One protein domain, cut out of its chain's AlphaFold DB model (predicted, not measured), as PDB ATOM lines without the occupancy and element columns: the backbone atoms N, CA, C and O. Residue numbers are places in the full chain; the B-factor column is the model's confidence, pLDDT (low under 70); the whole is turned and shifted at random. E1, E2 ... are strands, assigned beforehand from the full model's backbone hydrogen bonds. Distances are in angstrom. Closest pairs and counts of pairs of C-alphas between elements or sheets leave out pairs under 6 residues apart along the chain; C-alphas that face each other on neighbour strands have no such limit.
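What this domain is: This is residues 514 to 649 and 658 to 681 of the 876 residues of the protein "Expressed protein" of Chlorella variabilis (UniProt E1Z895). The chain is wound in stacked turns, a solenoid in which E3, E5, E7, E9 and E11 lie side by side in one wall and E4, E6, E8, E10 and E12 in the other. The walls form a sandwich, two sheets face to face, though their best planes are 31 degrees apart; E1 and E2 lie at one end of the stack, E13 and E14 at the other. The printed part has 160 residues with no named helix and fourteen named strands, E1 to E14 in order along the chain; the class is all strand. One sheet has the order E4 E6 E8 E10 E12, all parallel, and the other is branched, with parallel neighbour pairs. The whole is compact, with a radius of gyration of the C-alphas of 14.5 A, and spans 39 by 34 by 27 A.

How they stand to each other: The larger sheet is twisted. E7, residues 582 to 589, lies on one side of E9, residues 607 to 617, and E11, residues 635 to 645, on the other side; N 613 and O 583, 2.8 A, and N 612 and O 640, 2.8 A, are within hydrogen-bond range. E5, residues 559 to 565, is the parallel neighbour of E7, with N 586 and O 561 at 2.7 A. E3, residues 536 to 539, is parallel to E5, with N 537 and O 563 at 2.8 A, and E1, residues 515 to 517, to E3, with N 517 and O 538 at 2.8 A. E13, residues 669 to 671, and E14, residues 674 to 679, lie on the side of E11 other than that of E9, with N 636 and O 669 at 2.9 A and N 643 and O 676 at 2.8 A. E7 bends by 67 degrees at residue 586, E9 by 71 degrees at 610 and E11 by 71 degrees at 638. The second sheet holds E4, residues 546 to 550, E6, residues 570 to 575, E8, residues 593 to 598, E10, residues 623 to 629, and E12, residues 661 to 665; N 574 and O 596 of E6 and E8 are 2.8 A apart. The closest C-alphas of E5 and E6 are those of Val 564 and Gly 571, 5.8 A. E2, residues 528 to 531, pairs with no named strand; the C-alphas of Phe 530 and Val 560 of E5 are its closest, 4.7 A.

Where its parts are: E1 begins at C-alpha 515, (-0.956, 13.110, -23.233). E11 measures 27.1 A, E9 22.8 A and E7 19.8 A. E14 ends at C-alpha 679, (-9.276, 32.095, -3.534).

The domain as a whole: The C-alphas farthest apart, Ala 604 and Gly 649, are 43.0 A apart. Residues 650 to 657 are not printed, and C-alphas 649 and 658 are 10.3 A apart across the cut. Of the links printed whole, none is long. The pLDDT is under 70 at residues 618 to 619, 646 to 649, 658 to 659 and 680 to 681.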
ATOM      1  N   SER A 514      -4.260  16.212 -25.135       97.50
ATOM      2  CA  SER A 514      -3.875  15.546 -23.888       97.50
ATOM      3  C   SER A 514      -2.953  14.334 -24.105       97.50
ATOM      4  O   SER A 514      -3.143  13.573 -25.055       97.50
ATOM      5  N   LEU A 515      -1.962  14.177 -23.223       97.94
ATOM      6  CA  LEU A 515      -0.956  13.110 -23.233       97.94
ATOM      7  C   LEU A 515      -1.064  12.253 -21.971       97.94
ATOM      8  O   LEU A 515      -1.153  12.798 -20.869       97.94
ATOM      9  N   PHE A 516      -1.021  10.930 -22.130       97.94
ATOM     10  CA  PHE A 516      -1.163   9.962 -21.038       97.94
ATOM     11  C   PHE A 516       0.170   9.267 -20.743       97.94
ATOM     12  O   PHE A 516       0.535   8.284 -21.387       97.94
ATOM     13  N   LEU A 517       0.915   9.785 -19.766       98.19
ATOM     14  CA  LEU A 517       2.274   9.337 -19.468       98.19
ATOM     15  C   LEU A 517       2.268   8.040 -18.644       98.19
ATOM     16  O   LEU A 517       1.688   7.978 -17.552       98.19
ATOM     17  N   GLN A 518       2.958   7.008 -19.134       97.88
ATOM     18  CA  GLN A 518       3.236   5.792 -18.361       97.88
ATOM     19  C   GLN A 518       4.447   5.998 -17.434       97.88
ATOM     20  O   GLN A 518       4.515   5.447 -16.333       97.88
ATOM     21  N   ARG A 519       5.410   6.822 -17.860       97.50
ATOM     22  CA  ARG A 519       6.673   7.088 -17.158       97.50
ATOM     23  C   ARG A 519       6.948   8.583 -17.044       97.50
ATOM     24  O   ARG A 519       6.444   9.371 -17.842       97.50
ATOM     25  N   ALA A 520       7.799   8.944 -16.084       97.81
ATOM     26  CA  ALA A 520       8.261  10.312 -15.909       97.81
ATOM     27  C   ALA A 520       8.937  10.856 -17.181       97.81
ATOM     28  O   ALA A 520       9.808  10.196 -17.755       97.81
ATOM     29  N   VAL A 521       8.604  12.086 -17.579       98.19
ATOM     30  CA  VAL A 521       9.244  12.768 -18.718       98.19
ATOM     31  C   VAL A 521      10.166  13.878 -18.223       98.19
ATOM     32  O   VAL A 521       9.777  14.725 -17.421       98.19
ATOM     33  N   THR A 522      11.403  13.887 -18.722       98.00
ATOM     34  CA  THR A 522      12.437  14.847 -18.316       98.00
ATOM     35  C   THR A 522      12.484  16.031 -19.282       98.00
ATOM     36  O   THR A 522      12.793  15.860 -20.467       98.00
ATOM     37  N   LEU A 523      12.212  17.239 -18.775       97.19
ATOM     38  CA  LEU A 523      12.244  18.491 -19.537       97.19
ATOM     39  C   LEU A 523      13.652  19.104 -19.532       97.19
ATOM     40  O   LEU A 523      14.155  19.513 -18.485       97.19
ATOM     41  N   SER A 524      14.281  19.218 -20.704       96.06
ATOM     42  CA  SER A 524      15.577  19.903 -20.834       96.06
ATOM     43  C   SER A 524      15.472  21.386 -20.425       96.06
ATOM     44  O   SER A 524      14.524  22.042 -20.856       96.06
ATOM     45  N   PRO A 525      16.462  21.961 -19.710       96.31
ATOM     46  CA  PRO A 525      16.530  23.401 -19.422       96.31
ATOM     47  C   PRO A 525      16.497  24.309 -20.661       96.31
ATOM     48  O   PRO A 525      16.136  25.479 -20.570       96.31
ATOM     49  N   THR A 526      16.864  23.781 -21.833       93.81
ATOM     50  CA  THR A 526      16.802  24.512 -23.109       93.81
ATOM     51  C   THR A 526      15.395  24.592 -23.707       93.81
ATOM     52  O   THR A 526      15.172  25.398 -24.606       93.81
ATOM     53  N   VAL A 527      14.447  23.773 -23.250       95.25
ATOM     54  CA  VAL A 527      13.153  23.563 -23.908       95.25
ATOM     55  C   VAL A 527      12.042  24.275 -23.141       95.25
ATOM     56  O   VAL A 527      11.827  24.007 -21.964       95.25
ATOM     57  N   GLY A 528      11.305  25.155 -23.821       95.75
ATOM     58  CA  GLY A 528      10.000  25.620 -23.350       95.75
ATOM     59  C   GLY A 528       8.914  24.593 -23.677       95.75
ATOM     60  O   GLY A 528       9.061  23.810 -24.614       95.75
ATOM     61  N   VAL A 529       7.803  24.608 -22.948       96.75
ATOM     62  CA  VAL A 529       6.620  23.780 -23.245       96.75
ATOM     63  C   VAL A 529       5.405  24.691 -23.284       96.75
ATOM     64  O   VAL A 529       5.275  25.555 -22.424       96.75
ATOM     65  N   PHE A 530       4.525  24.519 -24.265       97.19
ATOM     66  CA  PHE A 530       3.263  25.248 -24.336       97.19
ATOM     67  C   PHE A 530       2.133  24.297 -24.734       97.19
ATOM     68  O   PHE A 530       2.116  23.755 -25.844       97.19
ATOM     69  N   SER A 531       1.195  24.091 -23.819       96.75
ATOM     70  CA  SER A 531      -0.031  23.326 -24.032       96.75
ATOM     71  C   SER A 531      -1.159  24.243 -24.509       96.75
ATOM     72  O   SER A 531      -1.346  25.345 -23.992       96.75
ATOM     73  N   THR A 532      -1.934  23.794 -25.497       94.88
ATOM     74  CA  THR A 532      -3.186  24.464 -25.882       94.88
ATOM     75  C   THR A 532      -4.257  24.280 -24.803       94.88
ATOM     76  O   THR A 532      -4.187  23.351 -24.003       94.88
ATOM     77  N   ALA A 533      -5.312  25.104 -24.819       91.94
ATOM     78  CA  ALA A 533      -6.396  25.059 -23.826       91.94
ATOM     79  C   ALA A 533      -7.064  23.671 -23.635       91.94
ATOM     80  O   ALA A 533      -7.628  23.402 -22.579       91.94
ATOM     81  N   ASN A 534      -6.968  22.777 -24.629       91.75
ATOM     82  CA  ASN A 534      -7.537  21.421 -24.600       91.75
ATOM     83  C   ASN A 534      -6.479  20.316 -24.355       91.75
ATOM     84  O   ASN A 534      -6.774  19.122 -24.466       91.75
ATOM     85  N   ALA A 535      -5.234  20.690 -24.053       96.12
ATOM     86  CA  ALA A 535      -4.107  19.784 -23.875       96.12
ATOM     87  C   ALA A 535      -3.683  19.684 -22.400       96.12
ATOM     88  O   ALA A 535      -3.157  20.628 -21.820       96.12
ATOM     89  N   GLY A 536      -3.881  18.513 -21.793       96.12
ATOM     90  CA  GLY A 536      -3.398  18.192 -20.449       96.12
ATOM     91  C   GLY A 536      -2.328  17.105 -20.443       96.12
ATOM     92  O   GLY A 536      -2.146  16.373 -21.410       96.12
ATOM     93  N   ILE A 537      -1.617  16.968 -19.339       97.88
ATOM     94  CA  ILE A 537      -0.699  15.865 -19.073       97.88
ATOM     95  C   ILE A 537      -1.323  15.057 -17.941       97.88
ATOM     96  O   ILE A 537      -1.607  15.590 -16.872       97.88
ATOM     97  N   ALA A 538      -1.602  13.785 -18.191       97.69
ATOM     98  CA  ALA A 538      -2.274  12.910 -17.244       97.69
ATOM     99  C   ALA A 538      -1.497  11.606 -17.071       97.69
ATOM    100  O   ALA A 538      -0.773  11.182 -17.973       97.69
ATOM    101  N   ALA A 539      -1.674  10.941 -15.936       97.25
ATOM    102  CA  ALA A 539      -1.217   9.569 -15.780       97.25
ATOM    103  C   ALA A 539      -1.987   8.624 -16.723       97.25
ATOM    104  O   ALA A 539      -3.216   8.676 -16.822       97.25
ATOM    105  N   ALA A 540      -1.276   7.721 -17.399       96.44
ATOM    106  CA  ALA A 540      -1.889   6.545 -18.012       96.44
ATOM    107  C   ALA A 540      -2.387   5.557 -16.937       96.44
ATOM    108  O   ALA A 540      -1.894   5.556 -15.810       96.44
ATOM    109  N   ARG A 541      -3.295   4.634 -17.294       92.69
ATOM    110  CA  ARG A 541      -3.779   3.579 -16.368       92.69
ATOM    111  C   ARG A 541      -2.656   2.711 -15.775       92.69
ATOM    112  O   ARG A 541      -2.801   2.211 -14.670       92.69
ATOM    113  N   GLN A 542      -1.556   2.544 -16.508       91.50
ATOM    114  CA  GLN A 542      -0.361   1.789 -16.105       91.50
ATOM    115  C   GLN A 542       0.803   2.720 -15.713       91.50
ATOM    116  O   GLN A 542       1.970   2.394 -15.921       91.50
ATOM    117  N   SER A 543       0.506   3.927 -15.220       93.19
ATOM    118  CA  SER A 543       1.542   4.900 -14.879       93.19
ATOM    119  C   SER A 543       2.334   4.505 -13.632       93.19
ATOM    120  O   SER A 543       1.783   4.059 -12.630       93.19
ATOM    121  N   THR A 544       3.630   4.803 -13.665       92.81
ATOM    122  CA  THR A 544       4.530   4.852 -12.495       92.81
ATOM    123  C   THR A 544       4.110   5.874 -11.425       92.81
ATOM    124  O   THR A 544       4.694   5.904 -10.341       92.81
ATOM    125  N   GLY A 545       3.117   6.726 -11.716       94.19
ATOM    126  CA  GLY A 545       2.652   7.786 -10.824       94.19
ATOM    127  C   GLY A 545       3.520   9.043 -10.859       94.19
ATOM    128  O   GLY A 545       3.347   9.921 -10.018       94.19
ATOM    129  N   GLU A 546       4.450   9.137 -11.808       97.50
ATOM    130  CA  GLU A 546       5.386  10.251 -11.963       97.50
ATOM    131  C   GLU A 546       5.110  11.023 -13.256       97.50
ATOM    132  O   GLU A 546       5.097  10.438 -14.340       97.50
ATOM    133  N   GLY A 547       4.897  12.335 -13.137       97.50
ATOM    134  CA  GLY A 547       4.665  13.232 -14.266       97.50
ATOM    135  C   GLY A 547       5.951  13.846 -14.822       97.50
ATOM    136  O   GLY A 547       6.815  13.166 -15.374       97.50
ATOM    137  N   LEU A 548       6.075  15.167 -14.725       98.12
ATOM    138  CA  LEU A 548       7.187  15.913 -15.318       98.12
ATOM    139  C   LEU A 548       8.348  16.098 -14.342       98.12
ATOM    140  O   LEU A 548       8.138  16.423 -13.176       98.12
ATOM    141  N   VAL A 549       9.581  15.979 -14.838       98.25
ATOM    142  CA  VAL A 549      10.812  16.223 -14.071       98.25
ATOM    143  C   VAL A 549      11.633  17.331 -14.729       98.25
ATOM    144  O   VAL A 549      11.990  17.244 -15.903       98.25
ATOM    145  N   LEU A 550      11.968  18.355 -13.946       98.12
ATOM    146  CA  LEU A 550      12.837  19.465 -14.316       98.12
ATOM    147  C   LEU A 550      14.194  19.286 -13.600       98.12
ATOM    148  O   LEU A 550      14.287  19.599 -12.408       98.12
ATOM    149  N   PRO A 551      15.220  18.707 -14.260       97.75
ATOM    150  CA  PRO A 551      16.580  18.566 -13.729       97.75
ATOM    151  C   PRO A 551      17.291  19.917 -13.534       97.75
ATOM    152  O   PRO A 551      16.790  20.968 -13.913       97.75
ATOM    153  N   ALA A 552      18.493  19.902 -12.955       96.88
ATOM    154  CA  ALA A 552      19.300  21.109 -12.762       96.88
ATOM    155  C   ALA A 552      19.578  21.863 -14.084       96.88
ATOM    156  O   ALA A 552      19.944  21.254 -15.090       96.88
ATOM    157  N   GLY A 553      19.468  23.198 -14.067       96.88
ATOM    158  CA  GLY A 553      19.720  24.062 -15.226       96.88
ATOM    159  C   GLY A 553      18.992  25.410 -15.165       96.88
ATOM    160  O   GLY A 553      18.208  25.648 -14.253       96.88
ATOM    161  N   SER A 554      19.258  26.305 -16.126       97.00
ATOM    162  CA  SER A 554      18.607  27.628 -16.246       97.00
ATOM    163  C   SER A 554      17.488  27.569 -17.292       97.00
ATOM    164  O   SER A 554      17.760  27.379 -18.477       97.00
ATOM    165  N   TYR A 555      16.240  27.713 -16.846       96.94
ATOM    166  CA  TYR A 555      15.008  27.507 -17.617       96.94
ATOM    167  C   TYR A 555      14.477  28.822 -18.196       96.94
ATOM    168  O   TYR A 555      13.431  29.326 -17.812       96.94
ATOM    169  N   ARG A 556      15.214  29.401 -19.150       94.88
ATOM    170  CA  ARG A 556      14.959  30.767 -19.658       94.88
ATOM    171  C   ARG A 556      13.727  30.933 -20.556       94.88
ATOM    172  O   ARG A 556      13.492  32.037 -21.041       94.88
ATOM    173  N   ARG A 557      12.984  29.862 -20.849       94.44
ATOM    174  CA  ARG A 557      11.736  29.929 -21.620       94.44
ATOM    175  C   ARG A 557      10.556  29.670 -20.683       94.44
ATOM    176  O   ARG A 557      10.641  28.714 -19.912       94.44
ATOM    177  N   PRO A 558       9.465  30.449 -20.780       94.25
ATOM    178  CA  PRO A 558       8.264  30.165 -20.014       94.25
ATOM    179  C   PRO A 558       7.711  28.790 -20.400       94.25
ATOM    180  O   PRO A 558       7.765  28.376 -21.564       94.25
ATOM    181  N   MET A 559       7.175  28.091 -19.408       97.44
ATOM    182  CA  MET A 559       6.447  26.841 -19.575       97.44
ATOM    183  C   MET A 559       4.977  27.080 -19.259       97.44
ATOM    184  O   MET A 559       4.662  27.583 -18.188       97.44
ATOM    185  N   VAL A 560       4.078  26.709 -20.165       97.06
ATOM    186  CA  VAL A 560       2.626  26.805 -19.981       97.06
ATOM    187  C   VAL A 560       2.037  25.405 -20.112       97.06
ATOM    188  O   VAL A 560       2.028  24.838 -21.201       97.06
ATOM    189  N   LEU A 561       1.560  24.846 -19.002       97.06
ATOM    190  CA  LEU A 561       0.944  23.520 -18.926       97.06
ATOM    191  C   LEU A 561      -0.527  23.678 -18.550       97.06
ATOM    192  O   LEU A 561      -0.826  24.029 -17.415       97.06
ATOM    193  N   THR A 562      -1.476  23.425 -19.448       96.06
ATOM    194  CA  THR A 562      -2.890  23.720 -19.152       96.06
ATOM    195  C   THR A 562      -3.481  22.796 -18.085       96.06
ATOM    196  O   THR A 562      -4.306  23.234 -17.289       96.06
ATOM    197  N   SER A 563      -3.046  21.537 -18.004       95.50
ATOM    198  CA  SER A 563      -3.446  20.617 -16.932       95.50
ATOM    199  C   SER A 563      -2.349  19.586 -16.648       95.50
ATOM    200  O   SER A 563      -1.721  19.106 -17.588       95.50
ATOM    201  N   VAL A 564      -2.134  19.236 -15.377       96.50
ATOM    202  CA  VAL A 564      -1.263  18.145 -14.911       96.50
ATOM    203  C   VAL A 564      -2.003  17.344 -13.833       96.50
ATOM    204  O   VAL A 564      -2.284  17.881 -12.759       96.50
ATOM    205  N   ARG A 565      -2.359  16.081 -14.108       95.44
ATOM    206  CA  ARG A 565      -3.284  15.335 -13.236       95.44
ATOM    207  C   ARG A 565      -3.063  13.832 -13.086       95.44
ATOM    208  O   ARG A 565      -2.497  13.174 -13.957       95.44
ATOM    209  N   SER A 566      -3.634  13.292 -12.011       95.62
ATOM    210  CA  SER A 566      -3.769  11.851 -11.739       95.62
ATOM    211  C   SER A 566      -2.453  11.110 -11.434       95.62
ATOM    212  O   SER A 566      -2.417   9.880 -11.463       95.62
ATOM    213  N   PHE A 567      -1.360  11.821 -11.138       95.94
ATOM    214  CA  PHE A 567      -0.056  11.216 -10.853       95.94
ATOM    215  C   PHE A 567       0.107  10.878  -9.366       95.94
ATOM    216  O   PHE A 567       0.408  11.750  -8.552       95.94
ATOM    217  N   SER A 568      -0.034   9.598  -9.008       95.00
ATOM    218  CA  SER A 568      -0.053   9.124  -7.611       95.00
ATOM    219  C   SER A 568       1.191   9.450  -6.767       95.00
ATOM    220  O   SER A 568       1.103   9.420  -5.541       95.00
ATOM    221  N   ARG A 569       2.336   9.789  -7.381       95.62
ATOM    222  CA  ARG A 569       3.540  10.285  -6.690       95.62
ATOM    223  C   ARG A 569       3.692  11.795  -6.837       95.62
ATOM    224  O   ARG A 569       3.720  12.486  -5.824       95.62
ATOM    225  N   PHE A 570       3.815  12.308  -8.064       96.75
ATOM    226  CA  PHE A 570       3.915  13.751  -8.305       96.75
ATOM    227  C   PHE A 570       3.505  14.177  -9.719       96.75
ATOM    228  O   PHE A 570       3.826  13.495 -10.691       96.75
ATOM    229  N   GLY A 571       2.881  15.352  -9.837       96.56
ATOM    230  CA  GLY A 571       2.535  15.969 -11.122       96.56
ATOM    231  C   GLY A 571       3.733  16.647 -11.793       96.56
ATOM    232  O   GLY A 571       4.112  16.301 -12.912       96.56
ATOM    233  N   VAL A 572       4.369  17.594 -11.097       97.75
ATOM    234  CA  VAL A 572       5.580  18.296 -11.561       97.75
ATOM    235  C   VAL A 572       6.656  18.249 -10.483       97.75
ATOM    236  O   VAL A 572       6.388  18.544  -9.324       97.75
ATOM    237  N   LYS A 573       7.897  17.928 -10.852       98.12
ATOM    238  CA  LYS A 573       9.038  17.849  -9.937       98.12
ATOM    239  C   LYS A 573      10.170  18.773 -10.361       98.12
ATOM    240  O   LYS A 573      10.757  18.596 -11.424       98.12
ATOM    241  N   VAL A 574      10.507  19.722  -9.497       97.94
ATOM    242  CA  VAL A 574      11.594  20.694  -9.667       97.94
ATOM    243  C   VAL A 574      12.795  20.226  -8.847       97.94
ATOM    244  O   VAL A 574      12.714  20.152  -7.621       97.94
ATOM    245  N   MET A 575      13.898  19.873  -9.509       97.75
ATOM    246  CA  MET A 575      15.097  19.337  -8.854       97.75
ATOM    247  C   MET A 575      16.047  20.439  -8.360       97.75
ATOM    248  O   MET A 575      16.082  21.553  -8.882       97.75
ATOM    249  N   GLY A 576      16.887  20.095  -7.381       96.38
ATOM    250  CA  GLY A 576      18.005  20.922  -6.928       96.38
ATOM    251  C   GLY A 576      18.873  21.405  -8.096       96.38
ATOM    252  O   GLY A 576      19.258  20.614  -8.953       96.38
ATOM    253  N   GLY A 577      19.182  22.702  -8.128       96.38
ATOM    254  CA  GLY A 577      19.964  23.344  -9.189       96.38
ATOM    255  C   GLY A 577      19.141  23.936 -10.339       96.38
ATOM    256  O   GLY A 577      19.737  24.506 -11.254       96.38
ATOM    257  N   VAL A 578      17.806  23.839 -10.315       97.69
ATOM    258  CA  VAL A 578      16.922  24.597 -11.223       97.69
ATOM    259  C   VAL A 578      17.032  26.102 -10.954       97.69
ATOM    260  O   VAL A 578      17.035  26.545  -9.803       97.69
ATOM    261  N   ARG A 579      17.120  26.900 -12.021       97.44
ATOM    262  CA  ARG A 579      17.203  28.365 -11.977       97.44
ATOM    263  C   ARG A 579      16.311  29.006 -13.026       97.44
ATOM    264  O   ARG A 579      16.130  28.438 -14.098       97.44
ATOM    265  N   ASP A 580      15.830  30.210 -12.732       97.38
ATOM    266  CA  ASP A 580      15.150  31.108 -13.682       97.38
ATOM    267  C   ASP A 580      13.858  30.540 -14.299       97.38
ATOM    268  O   ASP A 580      13.387  31.048 -15.310       97.38
ATOM    269  N   LEU A 581      13.296  29.486 -13.699       97.81
ATOM    270  CA  LEU A 581      12.091  28.813 -14.172       97.81
ATOM    271  C   LEU A 581      10.869  29.722 -14.019       97.81
ATOM    272  O   LEU A 581      10.530  30.103 -12.900       97.81
ATOM    273  N   ASP A 582      10.174  29.987 -15.124       97.50
ATOM    274  CA  ASP A 582       8.810  30.522 -15.138       97.50
ATOM    275  C   ASP A 582       7.839  29.431 -15.609       97.50
ATOM    276  O   ASP A 582       7.825  29.051 -16.783       97.50
ATOM    277  N   LEU A 583       7.062  28.886 -14.672       97.38
ATOM    278  CA  LEU A 583       6.075  27.840 -14.915       97.38
ATOM    279  C   LEU A 583       4.665  28.373 -14.654       97.38
ATOM    280  O   LEU A 583       4.290  28.688 -13.529       97.38
ATOM    281  N   GLN A 584       3.840  28.382 -15.687       96.31
ATOM    282  CA  GLN A 584       2.404  28.594 -15.599       96.31
ATOM    283  C   GLN A 584       1.730  27.228 -15.714       96.31
ATOM    284  O   GLN A 584       1.868  26.546 -16.728       96.31
ATOM    285  N   ALA A 585       1.020  26.802 -14.673       93.12
ATOM    286  CA  ALA A 585       0.260  25.556 -14.703       93.12
ATOM    287  C   ALA A 585      -1.219  25.893 -14.537       93.12
ATOM    288  O   ALA A 585      -1.585  26.455 -13.519       93.12
ATOM    289  N   GLY A 586      -2.064  25.587 -15.521       91.50
ATOM    290  CA  GLY A 586      -3.495  25.884 -15.485       91.50
ATOM    291  C   GLY A 586      -4.186  25.105 -14.373       91.50
ATOM    292  O   GLY A 586      -4.578  25.696 -13.378       91.50
ATOM    293  N   HIS A 587      -4.279  23.782 -14.503       92.12
ATOM    294  CA  HIS A 587      -4.905  22.899 -13.515       92.12
ATOM    295  C   HIS A 587      -3.919  21.873 -12.951       92.12
ATOM    296  O   HIS A 587      -3.276  21.164 -13.719       92.12
ATOM    297  N   ILE A 588      -3.845  21.732 -11.626       92.44
ATOM    298  CA  ILE A 588      -3.090  20.654 -10.962       92.44
ATOM    299  C   ILE A 588      -4.037  19.910 -10.019       92.44
ATOM    300  O   ILE A 588      -4.517  20.508  -9.056       92.44
ATOM    301  N   THR A 589      -4.346  18.642 -10.316       91.69
ATOM    302  CA  THR A 589      -5.437  17.871  -9.671       91.69
ATOM    303  C   THR A 589      -5.069  16.395  -9.496       91.69
ATOM    304  O   THR A 589      -4.313  15.849 -10.295       91.69
ATOM    305  N   ASP A 590      -5.618  15.720  -8.484       90.94
ATOM    306  CA  ASP A 590      -5.510  14.253  -8.332       90.94
ATOM    307  C   ASP A 590      -4.069  13.685  -8.268       90.94
ATOM    308  O   ASP A 590      -3.831  12.533  -8.636       90.94
ATOM    309  N   ASN A 591      -3.078  14.482  -7.853       91.88
ATOM    310  CA  ASN A 591      -1.686  14.033  -7.732       91.88
ATOM    311  C   ASN A 591      -1.324  13.650  -6.281       91.88
ATOM    312  O   ASN A 591      -1.997  14.045  -5.333       91.88
ATOM    313  N   GLY A 592      -0.210  12.945  -6.078       92.06
ATOM    314  CA  GLY A 592       0.442  12.858  -4.765       92.06
ATOM    315  C   GLY A 592       0.915  14.250  -4.332       92.06
ATOM    316  O   GLY A 592       0.184  15.001  -3.690       92.06
ATOM    317  N   ASP A 593       2.110  14.641  -4.771       93.06
ATOM    318  CA  ASP A 593       2.551  16.036  -4.738       93.06
ATOM    319  C   ASP A 593       2.233  16.724  -6.082       93.06
ATOM    320  O   ASP A 593       2.803  16.380  -7.117       93.06
ATOM    321  N   GLY A 594       1.362  17.733  -6.101       93.94
ATOM    322  CA  GLY A 594       1.061  18.514  -7.307       93.94
ATOM    323  C   GLY A 594       2.322  19.135  -7.918       93.94
ATOM    324  O   GLY A 594       2.646  18.886  -9.080       93.94
ATOM    325  N   ILE A 595       3.073  19.883  -7.102       96.00
ATOM    326  CA  ILE A 595       4.400  20.417  -7.427       96.00
ATOM    327  C   ILE A 595       5.391  20.073  -6.312       96.00
ATOM    328  O   ILE A 595       5.304  20.595  -5.202       96.00
ATOM    329  N   LEU A 596       6.372  19.231  -6.621       96.81
ATOM    330  CA  LEU A 596       7.430  18.794  -5.717       96.81
ATOM    331  C   LEU A 596       8.742  19.540  -5.997       96.81
ATOM    332  O   LEU A 596       9.467  19.219  -6.937       96.81
ATOM    333  N   PHE A 597       9.099  20.487  -5.139       97.00
ATOM    334  CA  PHE A 597      10.431  21.084  -5.081       97.00
ATOM    335  C   PHE A 597      11.362  20.166  -4.285       97.00
ATOM    336  O   PHE A 597      11.385  20.208  -3.054       97.00
ATOM    337  N   GLN A 598      12.138  19.324  -4.968       96.81
ATOM    338  CA  GLN A 598      13.135  18.467  -4.331       96.81
ATOM    339  C   GLN A 598      14.504  19.149  -4.351       96.81
ATOM    340  O   GLN A 598      15.221  19.105  -5.350       96.81
ATOM    341  N   GLY A 599      14.886  19.742  -3.221       92.06
ATOM    342  CA  GLY A 599      16.233  20.261  -3.011       92.06
ATOM    343  C   GLY A 599      17.292  19.153  -3.010       92.06
ATOM    344  O   GLY A 599      16.991  17.963  -2.895       92.06
ATOM    345  N   ALA A 600      18.556  19.551  -3.114       91.31
ATOM    346  CA  ALA A 600      19.703  18.668  -2.930       91.31
ATOM    347  C   ALA A 600      20.811  19.398  -2.157       91.31
ATOM    348  O   ALA A 600      20.766  20.620  -1.996       91.31
ATOM    349  N   ALA A 601      21.773  18.640  -1.632       85.69
ATOM    350  CA  ALA A 601      22.818  19.172  -0.767       85.69
ATOM    351  C   ALA A 601      23.772  20.119  -1.515       85.69
ATOM    352  O   ALA A 601      24.204  19.842  -2.635       85.69
ATOM    353  N   GLY A 602      24.167  21.200  -0.841       81.25
ATOM    354  CA  GLY A 602      25.209  22.114  -1.304       81.25
ATOM    355  C   GLY A 602      24.705  23.266  -2.178       81.25
ATOM    356  O   GLY A 602      23.757  23.163  -2.952       81.25
ATOM    357  N   ARG A 603      25.402  24.404  -2.085       74.50
ATOM    358  CA  ARG A 603      24.984  25.695  -2.663       74.50
ATOM    359  C   ARG A 603      24.825  25.695  -4.192       74.50
ATOM    360  O   ARG A 603      24.064  26.499  -4.721       74.50
ATOM    361  N   ALA A 604      25.525  24.810  -4.904       78.19
ATOM    362  CA  ALA A 604      25.369  24.650  -6.353       78.19
ATOM    363  C   ALA A 604      23.984  24.090  -6.736       78.19
ATOM    364  O   ALA A 604      23.454  24.462  -7.783       78.19
ATOM    365  N   ALA A 605      23.392  23.273  -5.857       88.19
ATOM    366  CA  ALA A 605      22.098  22.621  -6.022       88.19
ATOM    367  C   ALA A 605      20.915  23.428  -5.446       88.19
ATOM    368  O   ALA A 605      19.808  22.905  -5.307       88.19
ATOM    369  N   ALA A 606      21.123  24.710  -5.133       90.31
ATOM    370  CA  ALA A 606      20.042  25.610  -4.749       90.31
ATOM    371  C   ALA A 606      19.029  25.778  -5.896       90.31
ATOM    372  O   ALA A 606      19.427  25.948  -7.052       90.31
ATOM    373  N   ILE A 607      17.735  25.778  -5.570       93.69
ATOM    374  CA  ILE A 607      16.679  26.184  -6.509       93.69
ATOM    375  C   ILE A 607      16.540  27.701  -6.412       93.69
ATOM    376  O   ILE A 607      16.320  28.234  -5.319       93.69
ATOM    377  N   PHE A 608      16.724  28.399  -7.533       95.75
ATOM    378  CA  PHE A 608      16.879  29.854  -7.560       95.75
ATOM    379  C   PHE A 608      15.904  30.539  -8.522       95.75
ATOM    380  O   PHE A 608      15.650  30.018  -9.605       95.75
ATOM    381  N   ASN A 609      15.407  31.728  -8.163       95.38
ATOM    382  CA  ASN A 609      14.640  32.612  -9.058       95.38
ATOM    383  C   ASN A 609      13.546  31.858  -9.842       95.38
ATOM    384  O   ASN A 609      13.516  31.868 -11.067       95.38
ATOM    385  N   THR A 610      12.721  31.095  -9.126       96.25
ATOM    386  CA  THR A 610      11.731  30.191  -9.721       96.25
ATOM    387  C   THR A 610      10.342  30.722  -9.428       96.25
ATOM    388  O   THR A 610       9.947  30.804  -8.266       96.25
ATOM    389  N   THR A 611       9.594  31.066 -10.469       97.06
ATOM    390  CA  THR A 611       8.190  31.448 -10.366       97.06
ATOM    391  C   THR A 611       7.321  30.310 -10.868       97.06
ATOM    392  O   THR A 611       7.508  29.799 -11.967       97.06
ATOM    393  N   VAL A 612       6.342  29.930 -10.057       95.69
ATOM    394  CA  VAL A 612       5.205  29.131 -10.491       95.69
ATOM    395  C   VAL A 612       3.956  29.987 -10.330       95.69
ATOM    396  O   VAL A 612       3.739  30.568  -9.266       95.69
ATOM    397  N   SER A 613       3.133  30.098 -11.367       93.12
ATOM    398  CA  SER A 613       1.950  30.957 -11.362       93.12
ATOM    399  C   SER A 613       0.733  30.317 -12.025       93.12
ATOM    400  O   SER A 613       0.820  29.255 -12.639       93.12
ATOM    401  N   HIS A 614      -0.418  30.977 -11.858       84.31
ATOM    402  CA  HIS A 614      -1.715  30.599 -12.431       84.31
ATOM    403  C   HIS A 614      -2.252  29.214 -12.019       84.31
ATOM    404  O   HIS A 614      -3.245  28.768 -12.590       84.31
ATOM    405  N   VAL A 615      -1.664  28.594 -10.983       82.56
ATOM    406  CA  VAL A 615      -1.990  27.241 -10.506       82.56
ATOM    407  C   VAL A 615      -3.413  27.178  -9.979       82.56
ATOM    408  O   VAL A 615      -3.644  27.458  -8.806       82.56
ATOM    409  N   SER A 616      -4.360  26.806 -10.839       83.19
ATOM    410  CA  SER A 616      -5.760  26.586 -10.480       83.19
ATOM    411  C   SER A 616      -5.898  25.192  -9.888       83.19
ATOM    412  O   SER A 616      -5.982  24.184 -10.591       83.19
ATOM    413  N   VAL A 617      -5.878  25.127  -8.565       71.19
ATOM    414  CA  VAL A 617      -5.964  23.861  -7.844       71.19
ATOM    415  C   VAL A 617      -7.426  23.507  -7.698       71.19
ATOM    416  O   VAL A 617      -8.171  24.170  -6.974       71.19
ATOM    417  N   MET A 618      -7.817  22.458  -8.410       65.19
ATOM    418  CA  MET A 618      -8.987  21.667  -8.052       65.19
ATOM    419  C   MET A 618      -8.508  20.537  -7.124       65.19
ATOM    420  O   MET A 618      -7.303  20.313  -6.976       65.19
ATOM    421  N   GLN A 619      -9.446  19.904  -6.427       67.06
ATOM    422  CA  GLN A 619      -9.172  19.111  -5.226       67.06
ATOM    423  C   GLN A 619      -8.370  17.814  -5.492       67.06
ATOM    424  O   GLN A 619      -7.908  17.538  -6.602       67.06
ATOM    425  N   SER A 620      -8.196  17.018  -4.433       75.25
ATOM    426  CA  SER A 620      -7.647  15.654  -4.475       75.25
ATOM    427  C   SER A 620      -6.147  15.528  -4.762       75.25
ATOM    428  O   SER A 620      -5.667  14.417  -4.978       75.25
ATOM    429  N   ASN A 621      -5.367  16.615  -4.710       77.62
ATOM    430  CA  ASN A 621      -3.920  16.460  -4.527       77.62
ATOM    431  C   ASN A 621      -3.639  16.128  -3.052       77.62
ATOM    432  O   ASN A 621      -4.149  16.845  -2.194       77.62
ATOM    433  N   GLN A 622      -2.798  15.135  -2.729       79.56
ATOM    434  CA  GLN A 622      -2.418  14.900  -1.321       79.56
ATOM    435  C   GLN A 622      -1.691  16.121  -0.744       79.56
ATOM    436  O   GLN A 622      -1.918  16.505   0.400       79.56
ATOM    437  N   GLN A 623      -0.819  16.727  -1.552       85.56
ATOM    438  CA  GLN A 623      -0.173  18.010  -1.306       85.56
ATOM    439  C   GLN A 623      -0.163  18.804  -2.607       85.56
ATOM    440  O   GLN A 623       0.143  18.268  -3.667       85.56
ATOM    441  N   THR A 624      -0.455  20.098  -2.562       88.38
ATOM    442  CA  THR A 624      -0.405  20.939  -3.768       88.38
ATOM    443  C   THR A 624       1.020  21.355  -4.082       88.38
ATOM    444  O   THR A 624       1.452  21.286  -5.229       88.38
ATOM    445  N   VAL A 625       1.751  21.782  -3.053       91.06
ATOM    446  CA  VAL A 625       3.165  22.133  -3.136       91.06
ATOM    447  C   VAL A 625       3.897  21.392  -2.031       91.06
ATOM    448  O   VAL A 625       3.539  21.505  -0.864       91.06
ATOM    449  N   ALA A 626       4.945  20.663  -2.384       92.62
ATOM    450  CA  ALA A 626       5.814  19.997  -1.430       92.62
ATOM    451  C   ALA A 626       7.252  20.493  -1.603       92.62
ATOM    452  O   ALA A 626       7.811  20.434  -2.694       92.62
ATOM    453  N   PHE A 627       7.872  20.944  -0.519       93.06
ATOM    454  CA  PHE A 627       9.306  21.195  -0.429       93.06
ATOM    455  C   PHE A 627       9.950  19.999   0.268       93.06
ATOM    456  O   PHE A 627       9.740  19.766   1.459       93.06
ATOM    457  N   SER A 628      10.721  19.220  -0.484       94.81
ATOM    458  CA  SER A 628      11.425  18.039   0.007       94.81
ATOM    459  C   SER A 628      12.923  18.312   0.063       94.81
ATOM    460  O   SER A 628      13.524  18.745  -0.921       94.81
ATOM    461  N   SER A 629      13.526  18.061   1.218       92.44
ATOM    462  CA  SER A 629      14.932  18.333   1.502       92.44
ATOM    463  C   SER A 629      15.591  17.052   2.030       92.44
ATOM    464  O   SER A 629      15.504  16.753   3.220       92.44
ATOM    465  N   PRO A 630      16.207  16.225   1.165       89.31
ATOM    466  CA  PRO A 630      16.724  14.911   1.558       89.31
ATOM    467  C   PRO A 630      17.989  14.985   2.430       89.31
ATOM    468  O   PRO A 630      18.385  13.978   3.005       89.31
ATOM    469  N   ALA A 631      18.629  16.153   2.523       85.69
ATOM    470  CA  ALA A 631      19.834  16.385   3.310       85.69
ATOM    471  C   ALA A 631      19.878  17.842   3.811       85.69
ATOM    472  O   ALA A 631      19.329  18.722   3.140       85.69
ATOM    473  N   PRO A 632      20.535  18.129   4.953       83.44
ATOM    474  CA  PRO A 632      20.714  19.494   5.440       83.44
ATOM    475  C   PRO A 632      21.386  20.404   4.403       83.44
ATOM    476  O   PRO A 632      22.249  19.972   3.638       83.44
ATOM    477  N   GLY A 633      21.021  21.689   4.402       83.44
ATOM    478  CA  GLY A 633      21.644  22.686   3.525       83.44
ATOM    479  C   GLY A 633      21.126  22.709   2.082       83.44
ATOM    480  O   GLY A 633      21.775  23.302   1.222       83.44
ATOM    481  N   ALA A 634      19.967  22.104   1.802       89.50
ATOM    482  CA  ALA A 634      19.206  22.441   0.601       89.50
ATOM    483  C   ALA A 634      18.697  23.891   0.701       89.50
ATOM    484  O   ALA A 634      18.034  24.248   1.676       89.50
ATOM    485  N   THR A 635      18.979  24.723  -0.304       91.56
ATOM    486  CA  THR A 635      18.544  26.131  -0.337       91.56
ATOM    487  C   THR A 635      17.456  26.339  -1.393       91.56
ATOM    488  O   THR A 635      17.663  26.049  -2.573       91.56
ATOM    489  N   PHE A 636      16.328  26.926  -0.993       90.75
ATOM    490  CA  PHE A 636      15.309  27.464  -1.897       90.75
ATOM    491  C   PHE A 636      15.365  28.997  -1.810       90.75
ATOM    492  O   PHE A 636      15.170  29.563  -0.730       90.75
ATOM    493  N   ALA A 637      15.674  29.681  -2.915       92.31
ATOM    494  CA  ALA A 637      15.985  31.110  -2.904       92.31
ATOM    495  C   ALA A 637      15.308  31.893  -4.041       92.31
ATOM    496  O   ALA A 637      15.637  31.733  -5.211       92.31
ATOM    497  N   GLY A 638      14.393  32.804  -3.707       91.00
ATOM    498  CA  GLY A 638      13.571  33.499  -4.702       91.00
ATOM    499  C   GLY A 638      12.587  32.555  -5.393       91.00
ATOM    500  O   GLY A 638      12.381  32.670  -6.597       91.00
ATOM    501  N   VAL A 639      12.038  31.585  -4.655       92.94
ATOM    502  CA  VAL A 639      10.995  30.681  -5.154       92.94
ATOM    503  C   VAL A 639       9.632  31.276  -4.814       92.94
ATOM    504  O   VAL A 639       9.307  31.414  -3.638       92.94
ATOM    505  N   THR A 640       8.837  31.634  -5.817       93.00
ATOM    506  CA  THR A 640       7.489  32.191  -5.646       93.00
ATOM    507  C   THR A 640       6.475  31.254  -6.281       93.00
ATOM    508  O   THR A 640       6.539  31.022  -7.481       93.00
ATOM    509  N   VAL A 641       5.520  30.742  -5.509       90.12
ATOM    510  CA  VAL A 641       4.429  29.903  -6.024       90.12
ATOM    511  C   VAL A 641       3.101  30.609  -5.783       90.12
ATOM    512  O   VAL A 641       2.768  30.902  -4.640       90.12
ATOM    513  N   ARG A 642       2.349  30.908  -6.844       89.62
ATOM    514  CA  ARG A 642       1.027  31.551  -6.784       89.62
ATOM    515  C   ARG A 642      -0.053  30.541  -7.135       89.62
ATOM    516  O   ARG A 642      -0.078  30.027  -8.253       89.62
ATOM    517  N   ILE A 643      -0.924  30.281  -6.168       84.75
ATOM    518  CA  ILE A 643      -1.953  29.252  -6.221       84.75
ATOM    519  C   ILE A 643      -3.322  29.922  -6.183       84.75
ATOM    520  O   ILE A 643      -3.675  30.562  -5.192       84.75
ATOM    521  N   ASN A 644      -4.087  29.729  -7.251       82.94
ATOM    522  CA  ASN A 644      -5.482  30.120  -7.351       82.94
ATOM    523  C   ASN A 644      -6.348  28.923  -6.939       82.94
ATOM    524  O   ASN A 644      -6.310  27.855  -7.543       82.94
ATOM    525  N   PHE A 645      -7.136  29.082  -5.891       72.12
ATOM    526  CA  PHE A 645      -8.035  28.049  -5.404       72.12
ATOM    527  C   PHE A 645      -9.394  28.199  -6.066       72.12
ATOM    528  O   PHE A 645     -10.095  29.191  -5.830       72.12
ATOM    529  N   LEU A 646      -9.774  27.190  -6.849       67.94
ATOM    530  CA  LEU A 646     -11.112  27.085  -7.403       67.94
ATOM    531  C   LEU A 646     -11.966  26.225  -6.461       67.94
ATOM    532  O   LEU A 646     -11.788  25.012  -6.358       67.94
ATOM    533  N   LEU A 647     -12.899  26.859  -5.752       59.59
ATOM    534  CA  LEU A 647     -13.789  26.212  -4.777       59.59
ATOM    535  C   LEU A 647     -14.961  25.471  -5.450       59.59
ATOM    536  O   LEU A 647     -16.109  25.571  -5.026       59.59
ATOM    537  N   THR A 648     -14.688  24.710  -6.508       53.09
ATOM    538  CA  THR A 648     -15.686  23.860  -7.169       53.09
ATOM    539  C   THR A 648     -15.896  22.577  -6.368       53.09
ATOM    540  O   THR A 648     -15.210  21.594  -6.607       53.09
ATOM    541  N   GLY A 649     -16.805  22.626  -5.386       47.22
ATOM    542  CA  GLY A 649     -17.499  21.483  -4.765       47.22
ATOM    543  C   GLY A 649     -16.655  20.269  -4.348       47.22
ATOM    544  O   GLY A 649     -16.468  19.355  -5.143       47.22
ATOM    545  N   SER A 658      -7.932  19.496   0.678       58.00
ATOM    546  CA  SER A 658      -8.208  19.906  -0.714       58.00
ATOM    547  C   SER A 658      -6.985  20.499  -1.425       58.00
ATOM    548  O   SER A 658      -6.925  20.517  -2.654       58.00
ATOM    549  N   ALA A 659      -6.043  21.021  -0.638       66.81
ATOM    550  CA  ALA A 659      -4.733  21.501  -1.035       66.81
ATOM    551  C   ALA A 659      -3.840  21.647   0.206       66.81
ATOM    552  O   ALA A 659      -4.339  21.828   1.319       66.81
ATOM    553  N   GLY A 660      -2.524  21.669   0.008       73.69
ATOM    554  CA  GLY A 660      -1.558  21.827   1.097       73.69
ATOM    555  C   GLY A 660      -0.197  22.333   0.631       73.69
ATOM    556  O   GLY A 660       0.181  22.144  -0.529       73.69
ATOM    557  N   VAL A 661       0.532  22.974   1.549       81.69
ATOM    558  CA  VAL A 661       1.963  23.268   1.403       81.69
ATOM    559  C   VAL A 661       2.712  22.450   2.449       81.69
ATOM    560  O   VAL A 661       2.621  22.742   3.640       81.69
ATOM    561  N   LEU A 662       3.449  21.433   2.010       85.44
ATOM    562  CA  LEU A 662       4.216  20.545   2.880       85.44
ATOM    563  C   LEU A 662       5.708  20.886   2.831       85.44
ATOM    564  O   LEU A 662       6.272  21.076   1.757       85.44
ATOM    565  N   PHE A 663       6.367  20.865   3.986       84.81
ATOM    566  CA  PHE A 663       7.826  20.806   4.091       84.81
ATOM    567  C   PHE A 663       8.204  19.452   4.697       84.81
ATOM    568  O   PHE A 663       7.661  19.078   5.735       84.81
ATOM    569  N   ARG A 664       9.101  18.695   4.053       90.56
ATOM    570  CA  ARG A 664       9.523  17.364   4.523       90.56
ATOM    571  C   ARG A 664      11.019  17.104   4.336       90.56
ATOM    572  O   ARG A 664      11.637  17.600   3.394       90.56
ATOM    573  N   GLY A 665      11.579  16.280   5.219       89.06
ATOM    574  CA  GLY A 665      13.012  15.983   5.279       89.06
ATOM    575  C   GLY A 665      13.784  16.932   6.206       89.06
ATOM    576  O   GLY A 665      13.218  17.498   7.137       89.06
ATOM    577  N   ALA A 666      15.086  17.080   5.971       85.56
ATOM    578  CA  ALA A 666      15.970  17.918   6.775       85.56
ATOM    579  C   ALA A 666      15.657  19.420   6.596       85.56
ATOM    580  O   ALA A 666      15.347  19.827   5.475       85.56
ATOM    581  N   PRO A 667      15.795  20.274   7.632       84.12
ATOM    582  CA  PRO A 667      15.479  21.700   7.533       84.12
ATOM    583  C   PRO A 667      16.200  22.396   6.360       84.12
ATOM    584  O   PRO A 667      17.436  22.415   6.330       84.12
ATOM    585  N   PRO A 668      15.463  22.955   5.380       86.69
ATOM    586  CA  PRO A 668      16.058  23.685   4.273       86.69
ATOM    587  C   PRO A 668      16.268  25.162   4.616       86.69
ATOM    588  O   PRO A 668      15.584  25.739   5.462       86.69
ATOM    589  N   GLU A 669      17.165  25.813   3.886       87.75
ATOM    590  CA  GLU A 669      17.336  27.257   3.948       87.75
ATOM    591  C   GLU A 669      16.361  27.957   2.984       87.75
ATOM    592  O   GLU A 669      16.394  27.731   1.772       87.75
ATOM    593  N   LEU A 670      15.509  28.843   3.509       88.44
ATOM    594  CA  LEU A 670      14.527  29.606   2.732       88.44
ATOM    595  C   LEU A 670      14.952  31.078   2.620       88.44
ATOM    596  O   LEU A 670      15.017  31.790   3.621       88.44
ATOM    597  N   ARG A 671      15.207  31.574   1.401       88.81
ATOM    598  CA  ARG A 671      15.627  32.971   1.153       88.81
ATOM    599  C   ARG A 671      14.710  33.664   0.150       88.81
ATOM    600  O   ARG A 671      14.896  33.517  -1.052       88.81
ATOM    601  N   ARG A 672      13.761  34.489   0.610       89.00
ATOM    602  CA  ARG A 672      12.707  35.082  -0.253       89.00
ATOM    603  C   ARG A 672      11.867  34.001  -0.960       89.00
ATOM    604  O   ARG A 672      11.538  34.139  -2.132       89.00
ATOM    605  N   THR A 673      11.572  32.912  -0.252       84.94
ATOM    606  CA  THR A 673      10.647  31.870  -0.717       84.94
ATOM    607  C   THR A 673       9.244  32.203  -0.229       84.94
ATOM    608  O   THR A 673       9.069  32.523   0.945       84.94
ATOM    609  N   GLN A 674       8.265  32.174  -1.128       87.44
ATOM    610  CA  GLN A 674       6.881  32.561  -0.876       87.44
ATOM    611  C   GLN A 674       5.935  31.566  -1.552       87.44
ATOM    612  O   GLN A 674       6.097  31.252  -2.730       87.44
ATOM    613  N   VAL A 675       4.910  31.123  -0.826       81.75
ATOM    614  CA  VAL A 675       3.734  30.482  -1.421       81.75
ATOM    615  C   VAL A 675       2.538  31.374  -1.124       81.75
ATOM    616  O   VAL A 675       2.237  31.649   0.035       81.75
ATOM    617  N   ILE A 676       1.905  31.873  -2.178       83.19
ATOM    618  CA  ILE A 676       0.782  32.801  -2.129       83.19
ATOM    619  C   ILE A 676      -0.461  32.010  -2.521       83.19
ATOM    620  O   ILE A 676      -0.586  31.565  -3.661       83.19
ATOM    621  N   VAL A 677      -1.365  31.834  -1.563       80.25
ATOM    622  CA  VAL A 677      -2.654  31.162  -1.740       80.25
ATOM    623  C   VAL A 677      -3.739  32.226  -1.876       80.25
ATOM    624  O   VAL A 677      -3.880  33.073  -0.997       80.25
ATOM    625  N   GLN A 678      -4.486  32.200  -2.978       80.25
ATOM    626  CA  GLN A 678      -5.571  33.139  -3.269       80.25
ATOM    627  C   GLN A 678      -6.820  32.355  -3.683       80.25
ATOM    628  O   GLN A 678      -6.734  31.448  -4.502       80.25
ATOM    629  N   THR A 679      -7.989  32.696  -3.148       73.12
ATOM    630  CA  THR A 679      -9.276  32.095  -3.534       73.12
ATOM    631  C   THR A 679     -10.012  33.030  -4.485       73.12
ATOM    632  O   THR A 679     -10.126  34.221  -4.203       73.12
ATOM    633  N   SER A 680     -10.530  32.518  -5.603       66.06
ATOM    634  CA  SER A 680     -11.200  33.348  -6.621       66.06
ATOM    635  C   SER A 680     -12.675  33.661  -6.316       66.06
ATOM    636  O   SER A 680     -13.368  34.221  -7.160       66.06
ATOM    637  N   GLY A 681     -13.171  33.278  -5.139       66.25
ATOM    638  CA  GLY A 681     -14.547  33.497  -4.695       66.25
ATOM    639  C   GLY A 681     -14.657  33.530  -3.166       66.25
ATOM    640  O   GLY A 681     -13.670  33.238  -2.480       66.25
TER     641      GLY A 681